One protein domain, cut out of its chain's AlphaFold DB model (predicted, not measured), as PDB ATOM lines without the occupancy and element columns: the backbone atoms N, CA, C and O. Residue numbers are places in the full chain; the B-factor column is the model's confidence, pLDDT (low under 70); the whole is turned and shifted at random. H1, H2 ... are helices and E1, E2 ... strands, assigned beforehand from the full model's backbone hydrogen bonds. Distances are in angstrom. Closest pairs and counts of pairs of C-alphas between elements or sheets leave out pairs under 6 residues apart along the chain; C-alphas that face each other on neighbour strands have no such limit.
ATOM      1  N   ARG A  11     150.859 159.270 182.195       89.06
ATOM      2  CA  ARG A  11     151.214 159.522 180.799       89.06
ATOM      3  C   ARG A  11     151.453 158.218 180.057       89.06
ATOM      4  O   ARG A  11     151.923 157.236 180.633       89.06
ATOM      5  N   PHE A  12     151.155 158.223 178.765       90.56
ATOM      6  CA  PHE A  12     151.259 157.047 177.908       90.56
ATOM      7  C   PHE A  12     151.889 157.429 176.579       90.56
ATOM      8  O   PHE A  12     151.544 158.463 176.015       90.56
ATOM      9  N   LEU A  13     152.789 156.583 176.086       92.94
ATOM     10  CA  LEU A  13     153.208 156.574 174.691       92.94
ATOM     11  C   LEU A  13     152.282 155.629 173.929       92.94
ATOM     12  O   LEU A  13     152.136 154.466 174.318       92.94
ATOM     13  N   ILE A  14     151.673 156.131 172.862       92.44
ATOM     14  CA  ILE A  14     150.864 155.349 171.933       92.44
ATOM     15  C   ILE A  14     151.636 155.250 170.622       92.44
ATOM     16  O   ILE A  14     152.079 156.263 170.085       92.44
ATOM     17  N   GLU A  15     151.790 154.027 170.124       94.50
ATOM     18  CA  GLU A  15     152.356 153.734 168.808       94.50
ATOM     19  C   GLU A  15     151.263 153.140 167.922       94.50
ATOM     20  O   GLU A  15     150.534 152.243 168.358       94.50
ATOM     21  N   LEU A  16     151.160 153.626 166.688       93.38
ATOM     22  CA  LEU A  16     150.258 153.108 165.661       93.38
ATOM     23  C   LEU A  16     150.995 152.151 164.707       93.38
ATOM     24  O   LEU A  16     152.224 152.163 164.626       93.38
ATOM     25  N   GLU A  17     150.268 151.315 163.961       94.94
ATOM     26  CA  GLU A  17     150.884 150.344 163.033       94.94
ATOM     27  C   GLU A  17     151.651 151.021 161.883       94.94
ATOM     28  O   GLU A  17     152.627 150.461 161.387       94.94
ATOM     29  N   ASN A  18     151.272 152.250 161.509       92.62
ATOM     30  CA  ASN A  18     151.991 153.082 160.535       92.62
ATOM     31  C   ASN A  18     153.282 153.726 161.092       92.62
ATOM     32  O   ASN A  18     153.939 154.485 160.383       92.62
ATOM     33  N   GLY A  19     153.650 153.447 162.347       94.19
ATOM     34  CA  GLY A  19     154.848 153.975 163.003       94.19
ATOM     35  C   GLY A  19     154.677 155.356 163.640       94.19
ATOM     36  O   GLY A  19     155.597 155.825 164.310       94.19
ATOM     37  N   THR A  20     153.512 155.996 163.491       93.56
ATOM     38  CA  THR A  20     153.195 157.246 164.192       93.56
ATOM     39  C   THR A  20     153.203 157.018 165.699       93.56
ATOM     40  O   THR A  20     152.628 156.048 166.198       93.56
ATOM     41  N   GLN A  21     153.833 157.936 166.432       93.38
ATOM     42  CA  GLN A  21     153.864 157.922 167.888       93.38
ATOM     43  C   GLN A  21     153.400 159.256 168.453       93.38
ATOM     44  O   GLN A  21     153.780 160.319 167.964       93.38
ATOM     45  N   PHE A  22     152.607 159.196 169.517       89.69
ATOM     46  CA  PHE A  22     152.192 160.376 170.262       89.69
ATOM     47  C   PHE A  22     152.012 160.044 171.738       89.69
ATOM     48  O   PHE A  22     151.761 158.900 172.123       89.69
ATOM     49  N   THR A  23     152.154 161.061 172.583       90.69
ATOM     50  CA  THR A  23     151.981 160.917 174.027       90.69
ATOM     51  C   THR A  23     150.667 161.519 174.486       90.69
ATOM     52  O   THR A  23     150.313 162.619 174.067       90.69
ATOM     53  N   THR A  24     149.981 160.838 175.398       87.81
ATOM     54  CA  THR A  24     148.766 161.337 176.053       87.81
ATOM     55  C   THR A  24     148.934 161.361 177.570       87.81
ATOM     56  O   THR A  24     149.805 160.685 178.123       87.81
ATOM     57  N   LYS A  25     148.097 162.149 178.247       87.44
ATOM     58  CA  LYS A  25     147.980 162.217 179.705       87.44
ATOM     59  C   LYS A  25     146.525 161.952 180.080       87.44
ATOM     60  O   LYS A  25     145.636 162.611 179.545       87.44
ATOM     61  N   ILE A  26     146.280 161.040 181.021       84.31
ATOM     62  CA  ILE A  26     144.932 160.827 181.560       84.31
ATOM     63  C   ILE A  26     144.499 162.087 182.314       84.31
ATOM     64  O   ILE A  26     145.227 162.606 183.167       84.31
ATOM     65  N   CYS A  27     143.297 162.552 182.000       79.62
ATOM     66  CA  CYS A  27     142.610 163.648 182.667       79.62
ATOM     67  C   CYS A  27     141.455 163.112 183.525       79.62
ATOM     68  O   CYS A  27     140.939 162.018 183.298       79.62
ATOM     69  N   ASP A  28     141.036 163.892 184.515       74.44
ATOM     70  CA  ASP A  28     139.926 163.590 185.427       74.44
ATOM     71  C   ASP A  28     138.555 164.027 184.885       74.44
ATOM     72  O   ASP A  28     137.534 163.827 185.539       74.44
ATOM     73  N   SER A  29     138.512 164.603 183.684       69.62
ATOM     74  CA  SER A  29     137.323 165.275 183.152       69.62
ATOM     75  C   SER A  29     136.211 164.321 182.689       69.62
ATOM     76  O   SER A  29     135.094 164.759 182.419       69.62
ATOM     77  N   LYS A  30     136.478 163.011 182.596       67.31
ATOM     78  CA  LYS A  30     135.500 162.021 182.123       67.31
ATOM     79  C   LYS A  30     134.990 161.107 183.239       67.31
ATOM     80  O   LYS A  30     135.718 160.696 184.150       67.31
ATOM     81  N   GLY A  31     133.695 160.788 183.141       69.69
ATOM     82  CA  GLY A  31     132.962 159.892 184.039       69.69
ATOM     83  C   GLY A  31     133.502 158.456 184.050       69.69
ATOM     84  O   GLY A  31     134.600 158.165 183.581       69.69
ATOM     85  N   TYR A  32     132.794 157.520 184.680       75.06
ATOM     86  CA  TYR A  32     133.169 156.100 184.603       75.06
ATOM     87  C   TYR A  32     132.998 155.571 183.178       75.06
ATOM     88  O   TYR A  32     132.084 156.001 182.476       75.06
ATOM     89  N   ALA A  33     133.898 154.674 182.765       79.62
ATOM     90  CA  ALA A  33     133.763 153.959 181.499       79.62
ATOM     91  C   ALA A  33     132.432 153.187 181.490       79.62
ATOM     92  O   ALA A  33     131.990 152.693 182.532       79.62
ATOM     93  N   ASP A  34     131.771 153.138 180.339       80.25
ATOM     94  CA  ASP A  34     130.401 152.624 180.184       80.25
ATOM     95  C   ASP A  34     130.351 151.164 179.714       80.25
ATOM     96  O   ASP A  34     129.281 150.567 179.612       80.25
ATOM     97  N   ASP A  35     131.515 150.560 179.492       84.12
ATOM     98  CA  ASP A  35     131.671 149.161 179.110       84.12
ATOM     99  C   ASP A  35     131.545 148.163 180.274       84.12
ATOM    100  O   ASP A  35     131.631 146.957 180.048       84.12
ATOM    101  N   GLY A  36     131.376 148.646 181.509       83.06
ATOM    102  CA  GLY A  36     131.304 147.829 182.726       83.06
ATOM    103  C   GLY A  36     132.642 147.238 183.191       83.06
ATOM    104  O   GLY A  36     132.710 146.692 184.290       83.06
ATOM    105  N   GLU A  37     133.710 147.379 182.404       83.25
ATOM    106  CA  GLU A  37     135.066 146.901 182.714       83.25
ATOM    107  C   GLU A  37     136.030 148.050 183.041       83.25
ATOM    108  O   GLU A  37     137.165 147.821 183.467       83.25
ATOM    109  N   GLY A  38     135.588 149.296 182.856       79.62
ATOM    110  CA  GLY A  38     136.389 150.479 183.116       79.62
ATOM    111  C   GLY A  38     137.432 150.755 182.031       79.62
ATOM    112  O   GLY A  38     138.407 151.448 182.332       79.62
ATOM    113  N   LYS A  39     137.275 150.209 180.814       81.25
ATOM    114  CA  LYS A  39     138.276 150.326 179.733       81.25
ATOM    115  C   LYS A  39     137.859 151.315 178.659       81.25
ATOM    116  O   LYS A  39     138.693 152.087 178.200       81.25
ATOM    117  N   TYR A  40     136.594 151.283 178.265       81.50
ATOM    118  CA  TYR A  40     136.102 152.000 177.098       81.50
ATOM    119  C   TYR A  40     134.931 152.911 177.436       81.50
ATOM    120  O   TYR A  40     134.095 152.599 178.285       81.50
ATOM    121  N   HIS A  41     134.884 154.022 176.709       78.88
ATOM    122  CA  HIS A  41     133.679 154.815 176.538       78.88
ATOM    123  C   HIS A  41     133.043 154.481 175.186       78.88
ATOM    124  O   HIS A  41     133.743 154.238 174.192       78.88
ATOM    125  N   ASN A  42     131.717 154.471 175.151       75.69
ATOM    126  CA  ASN A  42     130.930 154.259 173.957       75.69
ATOM    127  C   ASN A  42     131.081 155.473 173.048       75.69
ATOM    128  O   ASN A  42     130.814 156.619 173.412       75.69
ATOM    129  N   PHE A  43     131.520 155.186 171.839       72.81
ATOM    130  CA  PHE A  43     131.596 156.107 170.734       72.81
ATOM    131  C   PHE A  43     130.448 155.769 169.795       72.81
ATOM    132  O   PHE A  43     130.422 154.664 169.263       72.81
ATOM    133  N   GLY A  44     129.493 156.698 169.669       68.88
ATOM    134  CA  GLY A  44     128.202 156.580 168.974       68.88
ATOM    135  C   GLY A  44     127.998 155.362 168.055       68.88
ATOM    136  O   GLY A  44     128.798 155.080 167.171       68.88
ATOM    137  N   GLY A  45     126.868 154.660 168.212       68.50
ATOM    138  CA  GLY A  45     126.553 153.480 167.392       68.50
ATOM    139  C   GLY A  45     127.259 152.193 167.838       68.50
ATOM    140  O   GLY A  45     127.525 151.329 167.009       68.50
ATOM    141  N   SER A  46     127.548 152.059 169.140       70.88
ATOM    142  CA  SER A  46     128.213 150.894 169.756       70.88
ATOM    143  C   SER A  46     129.701 150.735 169.425       70.88
ATOM    144  O   SER A  46     130.292 149.708 169.768       70.88
ATOM    145  N   GLY A  47     130.325 151.743 168.813       68.81
ATOM    146  CA  GLY A  47     131.777 151.832 168.750       68.81
ATOM    147  C   GLY A  47     132.363 151.958 170.157       68.81
ATOM    148  O   GLY A  47     131.742 152.506 171.064       68.81
ATOM    149  N   LYS A  48     133.564 151.426 170.371       73.88
ATOM    150  CA  LYS A  48     134.291 151.572 171.637       73.88
ATOM    151  C   LYS A  48     135.575 152.343 171.371       73.88
ATOM    152  O   LYS A  48     136.360 151.936 170.518       73.88
ATOM    153  N   CYS A  49     135.783 153.444 172.085       74.25
ATOM    154  CA  CYS A  49     137.010 154.230 171.990       74.25
ATOM    155  C   CYS A  49     138.026 153.788 173.041       74.25
ATOM    156  O   CYS A  49     137.685 153.621 174.210       74.25
ATOM    157  N   ILE A  50     139.286 153.658 172.619       76.06
ATOM    158  CA  ILE A  50     140.426 153.363 173.504       76.06
ATOM    159  C   ILE A  50     141.093 154.657 173.997       76.06
ATOM    160  O   ILE A  50     141.653 154.694 175.088       76.06
ATOM    161  N   VAL A  51     141.030 155.730 173.201       82.31
ATOM    162  CA  VAL A  51     141.647 157.026 173.508       82.31
ATOM    163  C   VAL A  51     140.677 158.132 173.109       82.31
ATOM    164  O   VAL A  51     140.265 158.205 171.954       82.31
ATOM    165  N   GLU A  52     140.315 158.979 174.067       78.19
ATOM    166  CA  GLU A  52     139.476 160.160 173.856       78.19
ATOM    167  C   GLU A  52     140.303 161.428 174.103       78.19
ATOM    168  O   GLU A  52     141.148 161.464 175.002       78.19
ATOM    169  N   PHE A  53     140.057 162.472 173.311       77.06
ATOM    170  CA  PHE A  53     140.708 163.772 173.448       77.06
ATOM    171  C   PHE A  53     139.725 164.799 174.013       77.06
ATOM    172  O   PHE A  53     138.599 164.910 173.528       77.06
ATOM    173  N   ILE A  54     140.167 165.586 174.996       76.81
ATOM    174  CA  ILE A  54     139.503 166.850 175.335       76.81
ATOM    175  C   ILE A  54     139.987 167.889 174.336       76.81
ATOM    176  O   ILE A  54     141.192 168.030 174.121       76.81
ATOM    177  N   TYR A  55     139.053 168.624 173.756       76.06
ATOM    178  CA  TYR A  55     139.335 169.712 172.837       76.06
ATOM    179  C   TYR A  55     138.544 170.957 173.244       76.06
ATOM    180  O   TYR A  55     137.580 170.876 174.002       76.06
ATOM    181  N   ASP A  56     138.981 172.110 172.748       82.38
ATOM    182  CA  ASP A  56     138.207 173.349 172.795       82.38
ATOM    183  C   ASP A  56     137.286 173.400 171.572       82.38
ATOM    184  O   ASP A  56     137.767 173.317 170.439       82.38
ATOM    185  N   ASP A  57     135.980 173.542 171.799       80.06
ATOM    186  CA  ASP A  57     134.948 173.592 170.755       80.06
ATOM    187  C   ASP A  57     135.244 174.650 169.680       80.06
ATOM    188  O   ASP A  57     134.964 174.424 168.503       80.06
ATOM    189  N   HIS A  58     135.867 175.779 170.043       85.62
ATOM    190  CA  HIS A  58     136.215 176.840 169.083       85.62
ATOM    191  C   HIS A  58     137.311 176.425 168.097       85.62
ATOM    192  O   HIS A  58     137.445 177.020 167.027       85.62
ATOM    193  N   HIS A  59     138.099 175.416 168.460       83.31
ATOM    194  CA  HIS A  59     139.230 174.918 167.689       83.31
ATOM    195  C   HIS A  59     138.984 173.508 167.143       83.31
ATOM    196  O   HIS A  59     139.887 172.929 166.538       83.31
ATOM    197  N   LEU A  60     137.780 172.953 167.331       84.12
ATOM    198  CA  LEU A  60     137.412 171.647 166.803       84.12
ATOM    199  C   LEU A  60     137.285 171.718 165.272       84.12
ATOM    200  O   LEU A  60     136.400 172.410 164.757       84.12
ATOM    201  N   PRO A  61     138.109 170.976 164.508       87.06
ATOM    202  CA  PRO A  61     137.953 170.914 163.062       87.06
ATOM    203  C   PRO A  61     136.573 170.356 162.701       87.06
ATOM    204  O   PRO A  61     136.162 169.314 163.214       87.06
ATOM    205  N   SER A  62     135.859 171.015 161.784       87.25
ATOM    206  CA  SER A  62     134.475 170.653 161.435       87.25
ATOM    207  C   SER A  62     134.322 169.208 160.948       87.25
ATOM    208  O   SER A  62     133.300 168.573 161.202       87.25
ATOM    209  N   CYS A  63     135.348 168.656 160.296       83.94
ATOM    210  CA  CYS A  63     135.368 167.260 159.876       83.94
ATOM    211  C   CYS A  63     135.354 166.284 161.066       83.94
ATOM    212  O   CYS A  63     134.652 165.277 161.012       83.94
ATOM    213  N   VAL A  64     136.044 166.607 162.164       84.06
ATOM    214  CA  VAL A  64     136.023 165.830 163.413       84.06
ATOM    215  C   VAL A  64     134.740 166.087 164.187       84.06
ATOM    216  O   VAL A  64     134.190 165.149 164.750       84.06
ATOM    217  N   ALA A  65     134.219 167.316 164.172       83.25
ATOM    218  CA  ALA A  65     132.910 167.618 164.750       83.25
ATOM    219  C   ALA A  65     131.802 166.755 164.129       83.25
ATOM    220  O   ALA A  65     130.905 166.289 164.825       83.25
ATOM    221  N   PHE A  66     131.889 166.521 162.817       81.88
ATOM    222  CA  PHE A  66     130.944 165.688 162.087       81.88
ATOM    223  C   PHE A  66     131.191 164.186 162.285       81.88
ATOM    224  O   PHE A  66     130.246 163.437 162.514       81.88
ATOM    225  N   SER A  67     132.441 163.726 162.176       82.44
ATOM    226  CA  SER A  67     132.756 162.291 162.204       82.44
ATOM    227  C   SER A  67     132.956 161.716 163.606       82.44
ATOM    228  O   SER A  67     132.934 160.500 163.777       82.44
ATOM    229  N   GLY A  68     133.218 162.573 164.593       78.81
ATOM    230  CA  GLY A  68     133.620 162.210 165.947       78.81
ATOM    231  C   GLY A  68     135.032 161.623 166.063       78.81
ATOM    232  O   GLY A  68     135.460 161.313 167.171       78.81
ATOM    233  N   SER A  69     135.778 161.456 164.963       83.38
ATOM    234  CA  SER A  69     137.047 160.719 164.964       83.38
ATOM    235  C   SER A  69     138.201 161.524 164.377       83.38
ATOM    236  O   SER A  69     138.206 161.902 163.204       83.38
ATOM    237  N   TRP A  70     139.244 161.703 165.188       84.31
ATOM    238  CA  TRP A  70     140.542 162.220 164.746       84.31
ATOM    239  C   TRP A  70     141.294 161.223 163.854       84.31
ATOM    240  O   TRP A  70     142.121 161.637 163.043       84.31
ATOM    241  N   GLY A  71     140.982 159.928 163.974       85.50
ATOM    242  CA  GLY A  71     141.616 158.841 163.228       85.50
ATOM    243  C   GLY A  71     141.127 158.689 161.787       85.50
ATOM    244  O   GLY A  71     141.484 157.733 161.119       85.50
ATOM    245  N   TYR A  72     140.291 159.590 161.270       85.88
ATOM    246  CA  TYR A  72     139.905 159.573 159.852       85.88
ATOM    247  C   TYR A  72     140.714 160.538 158.989       85.88
ATOM    248  O   TYR A  72     140.508 160.594 157.777       85.88
ATOM    249  N   TYR A  73     141.631 161.298 159.592       85.00
ATOM    250  CA  TYR A  73     142.312 162.397 158.920       85.00
ATOM    251  C   TYR A  73     143.810 162.416 159.229       85.00
ATOM    252  O   TYR A  73     144.261 161.968 160.284       85.00
ATOM    253  N   ASN A  74     144.573 162.978 158.292       85.81
ATOM    254  CA  ASN A  74     145.977 163.319 158.475       85.81
ATOM    255  C   ASN A  74     146.086 164.784 158.920       85.81
ATOM    256  O   ASN A  74     145.553 165.679 158.263       85.81
ATOM    257  N   TRP A  75     146.796 165.027 160.017       86.50
ATOM    258  CA  TRP A  75     146.913 166.339 160.648       86.50
ATOM    259  C   TRP A  75     148.296 166.934 160.397       86.50
ATOM    260  O   TRP A  75     149.144 166.953 161.283       86.50
ATOM    261  N   ASN A  76     148.538 167.402 159.168       84.50
ATOM    262  CA  ASN A  76     149.822 167.987 158.753       84.50
ATOM    263  C   ASN A  76     151.021 167.052 159.006       84.50
ATOM    264  O   ASN A  76     152.032 167.450 159.579       84.50
ATOM    265  N   GLY A  77     150.896 165.789 158.592       82.38
ATOM    266  CA  GLY A  77     151.919 164.759 158.780       82.38
ATOM    267  C   GLY A  77     151.701 163.877 160.010       82.38
ATOM    268  O   GLY A  77     152.262 162.785 160.058       82.38
ATOM    269  N   LEU A  78     150.841 164.277 160.954       86.12
ATOM    270  CA  LEU A  78     150.381 163.391 162.023       86.12
ATOM    271  C   LEU A  78     149.245 162.499 161.497       86.12
ATOM    272  O   LEU A  78     148.080 162.896 161.461       86.12
ATOM    273  N   ASP A  79     149.604 161.298 161.048       89.69
ATOM    274  CA  ASP A  79     148.665 160.308 160.521       89.69
ATOM    275  C   ASP A  79     148.108 159.403 161.630       89.69
ATOM    276  O   ASP A  79     148.762 158.450 162.063       89.69
ATOM    277  N   LEU A  80     146.875 159.683 162.057       88.69
ATOM    278  CA  LEU A  80     146.166 158.916 163.086       88.69
ATOM    279  C   LEU A  80     145.255 157.821 162.507       88.69
ATOM    280  O   LEU A  80     144.462 157.243 163.247       88.69
ATOM    281  N   SER A  81     145.338 157.544 161.201       87.38
ATOM    282  CA  SER A  81     144.412 156.632 160.507       87.38
ATOM    283  C   SER A  81     144.682 155.142 160.683       87.38
ATOM    284  O   SER A  81     143.889 154.301 160.263       87.38
ATOM    285  N   SER A  82     145.794 154.809 161.328       89.19
ATOM    286  CA  SER A  82     146.224 153.439 161.573       89.19
ATOM    287  C   SER A  82     145.781 152.941 162.952       89.19
ATOM    288  O   SER A  82     145.545 153.730 163.868       89.19
ATOM    289  N   ASN A  83     145.678 151.620 163.122       88.19
ATOM    290  CA  ASN A  83     145.303 151.036 164.408       88.19
ATOM    291  C   ASN A  83     146.383 151.274 165.465       88.19
ATOM    292  O   ASN A  83     147.568 151.429 165.164       88.19
ATOM    293  N   ILE A  84     145.969 151.227 166.731       90.31
ATOM    294  CA  ILE A  84     146.893 151.230 167.863       90.31
ATOM    295  C   ILE A  84     147.671 149.912 167.872       90.31
ATOM    296  O   ILE A  84     147.094 148.841 168.046       90.31
ATOM    297  N   LYS A  85     148.995 150.013 167.752       93.88
ATOM    298  CA  LYS A  85     149.935 148.900 167.889       93.88
ATOM    299  C   LYS A  85     150.300 148.654 169.350       93.88
ATOM    300  O   LYS A  85     150.387 147.507 169.779       93.88
ATOM    301  N   SER A  86     150.541 149.714 170.125       92.69
ATOM    302  CA  SER A  86     150.831 149.578 171.556       92.69
ATOM    303  C   SER A  86     150.461 150.818 172.369       92.69
ATOM    304  O   SER A  86     150.466 151.940 171.864       92.69
ATOM    305  N   ILE A  87     150.156 150.592 173.650       90.50
ATOM    306  CA  ILE A  87     149.965 151.631 174.665       90.50
ATOM    307  C   ILE A  87     150.903 151.298 175.818       90.50
ATOM    308  O   ILE A  87     150.782 150.242 176.440       90.50
ATOM    309  N   LYS A  88     151.843 152.194 176.112       91.25
ATOM    310  CA  LYS A  88     152.821 151.999 177.181       91.25
ATOM    311  C   LYS A  88     152.750 153.154 178.163       91.25
ATOM    312  O   LYS A  88     152.973 154.298 177.777       91.25
ATOM    313  N   LYS A  89     152.494 152.854 179.439       89.94
ATOM    314  CA  LYS A  89     152.632 153.845 180.509       89.94
ATOM    315  C   LYS A  89     154.083 154.324 180.562       89.94
ATOM    316  O   LYS A  89     155.009 153.511 180.576       89.94
ATOM    317  N   ILE A  90     154.269 155.636 180.574       89.81
ATOM    318  CA  ILE A  90     155.575 156.287 180.624       89.81
ATOM    319  C   ILE A  90     155.630 157.249 181.802       89.81
ATOM    320  O   ILE A  90     154.671 157.959 182.103       89.81
ATOM    321  N   ASN A  91     156.796 157.305 182.433       82.44
ATOM    322  CA  ASN A  91     157.131 158.381 183.344       82.44
ATOM    323  C   ASN A  91     157.861 159.436 182.520       82.44
ATOM    324  O   ASN A  91     158.958 159.184 182.026       82.44
TER     325      ASN A  91
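AT A GLANCE: This is residues 11 to 91 of the 98 residues of an uncharacterized protein of uncultured Ruminococcus sp (UniProt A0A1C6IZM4). The domain has little regular structure: long loops join a three-stranded antiparallel sheet, E2 - E1 - E5, on one side to a small hairpin, E3 and E4, and a short helix, H1, on the other. The 81 printed residues, under half in named elements, run E1 E2 E3 E4 H1 E5, class mostly strand. The whole is compact, radius of gyration of the C-alphas 13.3 A, spanning 35 by 31 by 23 A.

HOW THE PARTS SIT: Inner strand E1, residues 11 to 16, is antiparallel to E5, residues 84 to 90, with N 13 and O 88 within hydrogen-bond range at 2.8 A. E1 and E2, residues 21 to 25, form a hairpin, N 12 to O 24 2.9 A. E3, residues 41 to 43, and E4, residues 47 to 49, form another, N 43 to O 47 2.8 A. H1, residues 62 to 67, is not on the three-stranded sheet; its O i to N i+4 pairs are within range.

IN THESE COORDINATES: E1, 16.5 A long, begins at C-alpha 11 (151.214, 159.522, 180.799); E5, 16.2 A, ends at C-alpha 90 (155.575, 156.287, 180.624).

THE WHOLE: The printed part has no cut. Links E2 to E3, E4 to H1 and H1 to E5 are long. Residues 29 to 31, 44 to 45 and 47 have pLDDT under 70.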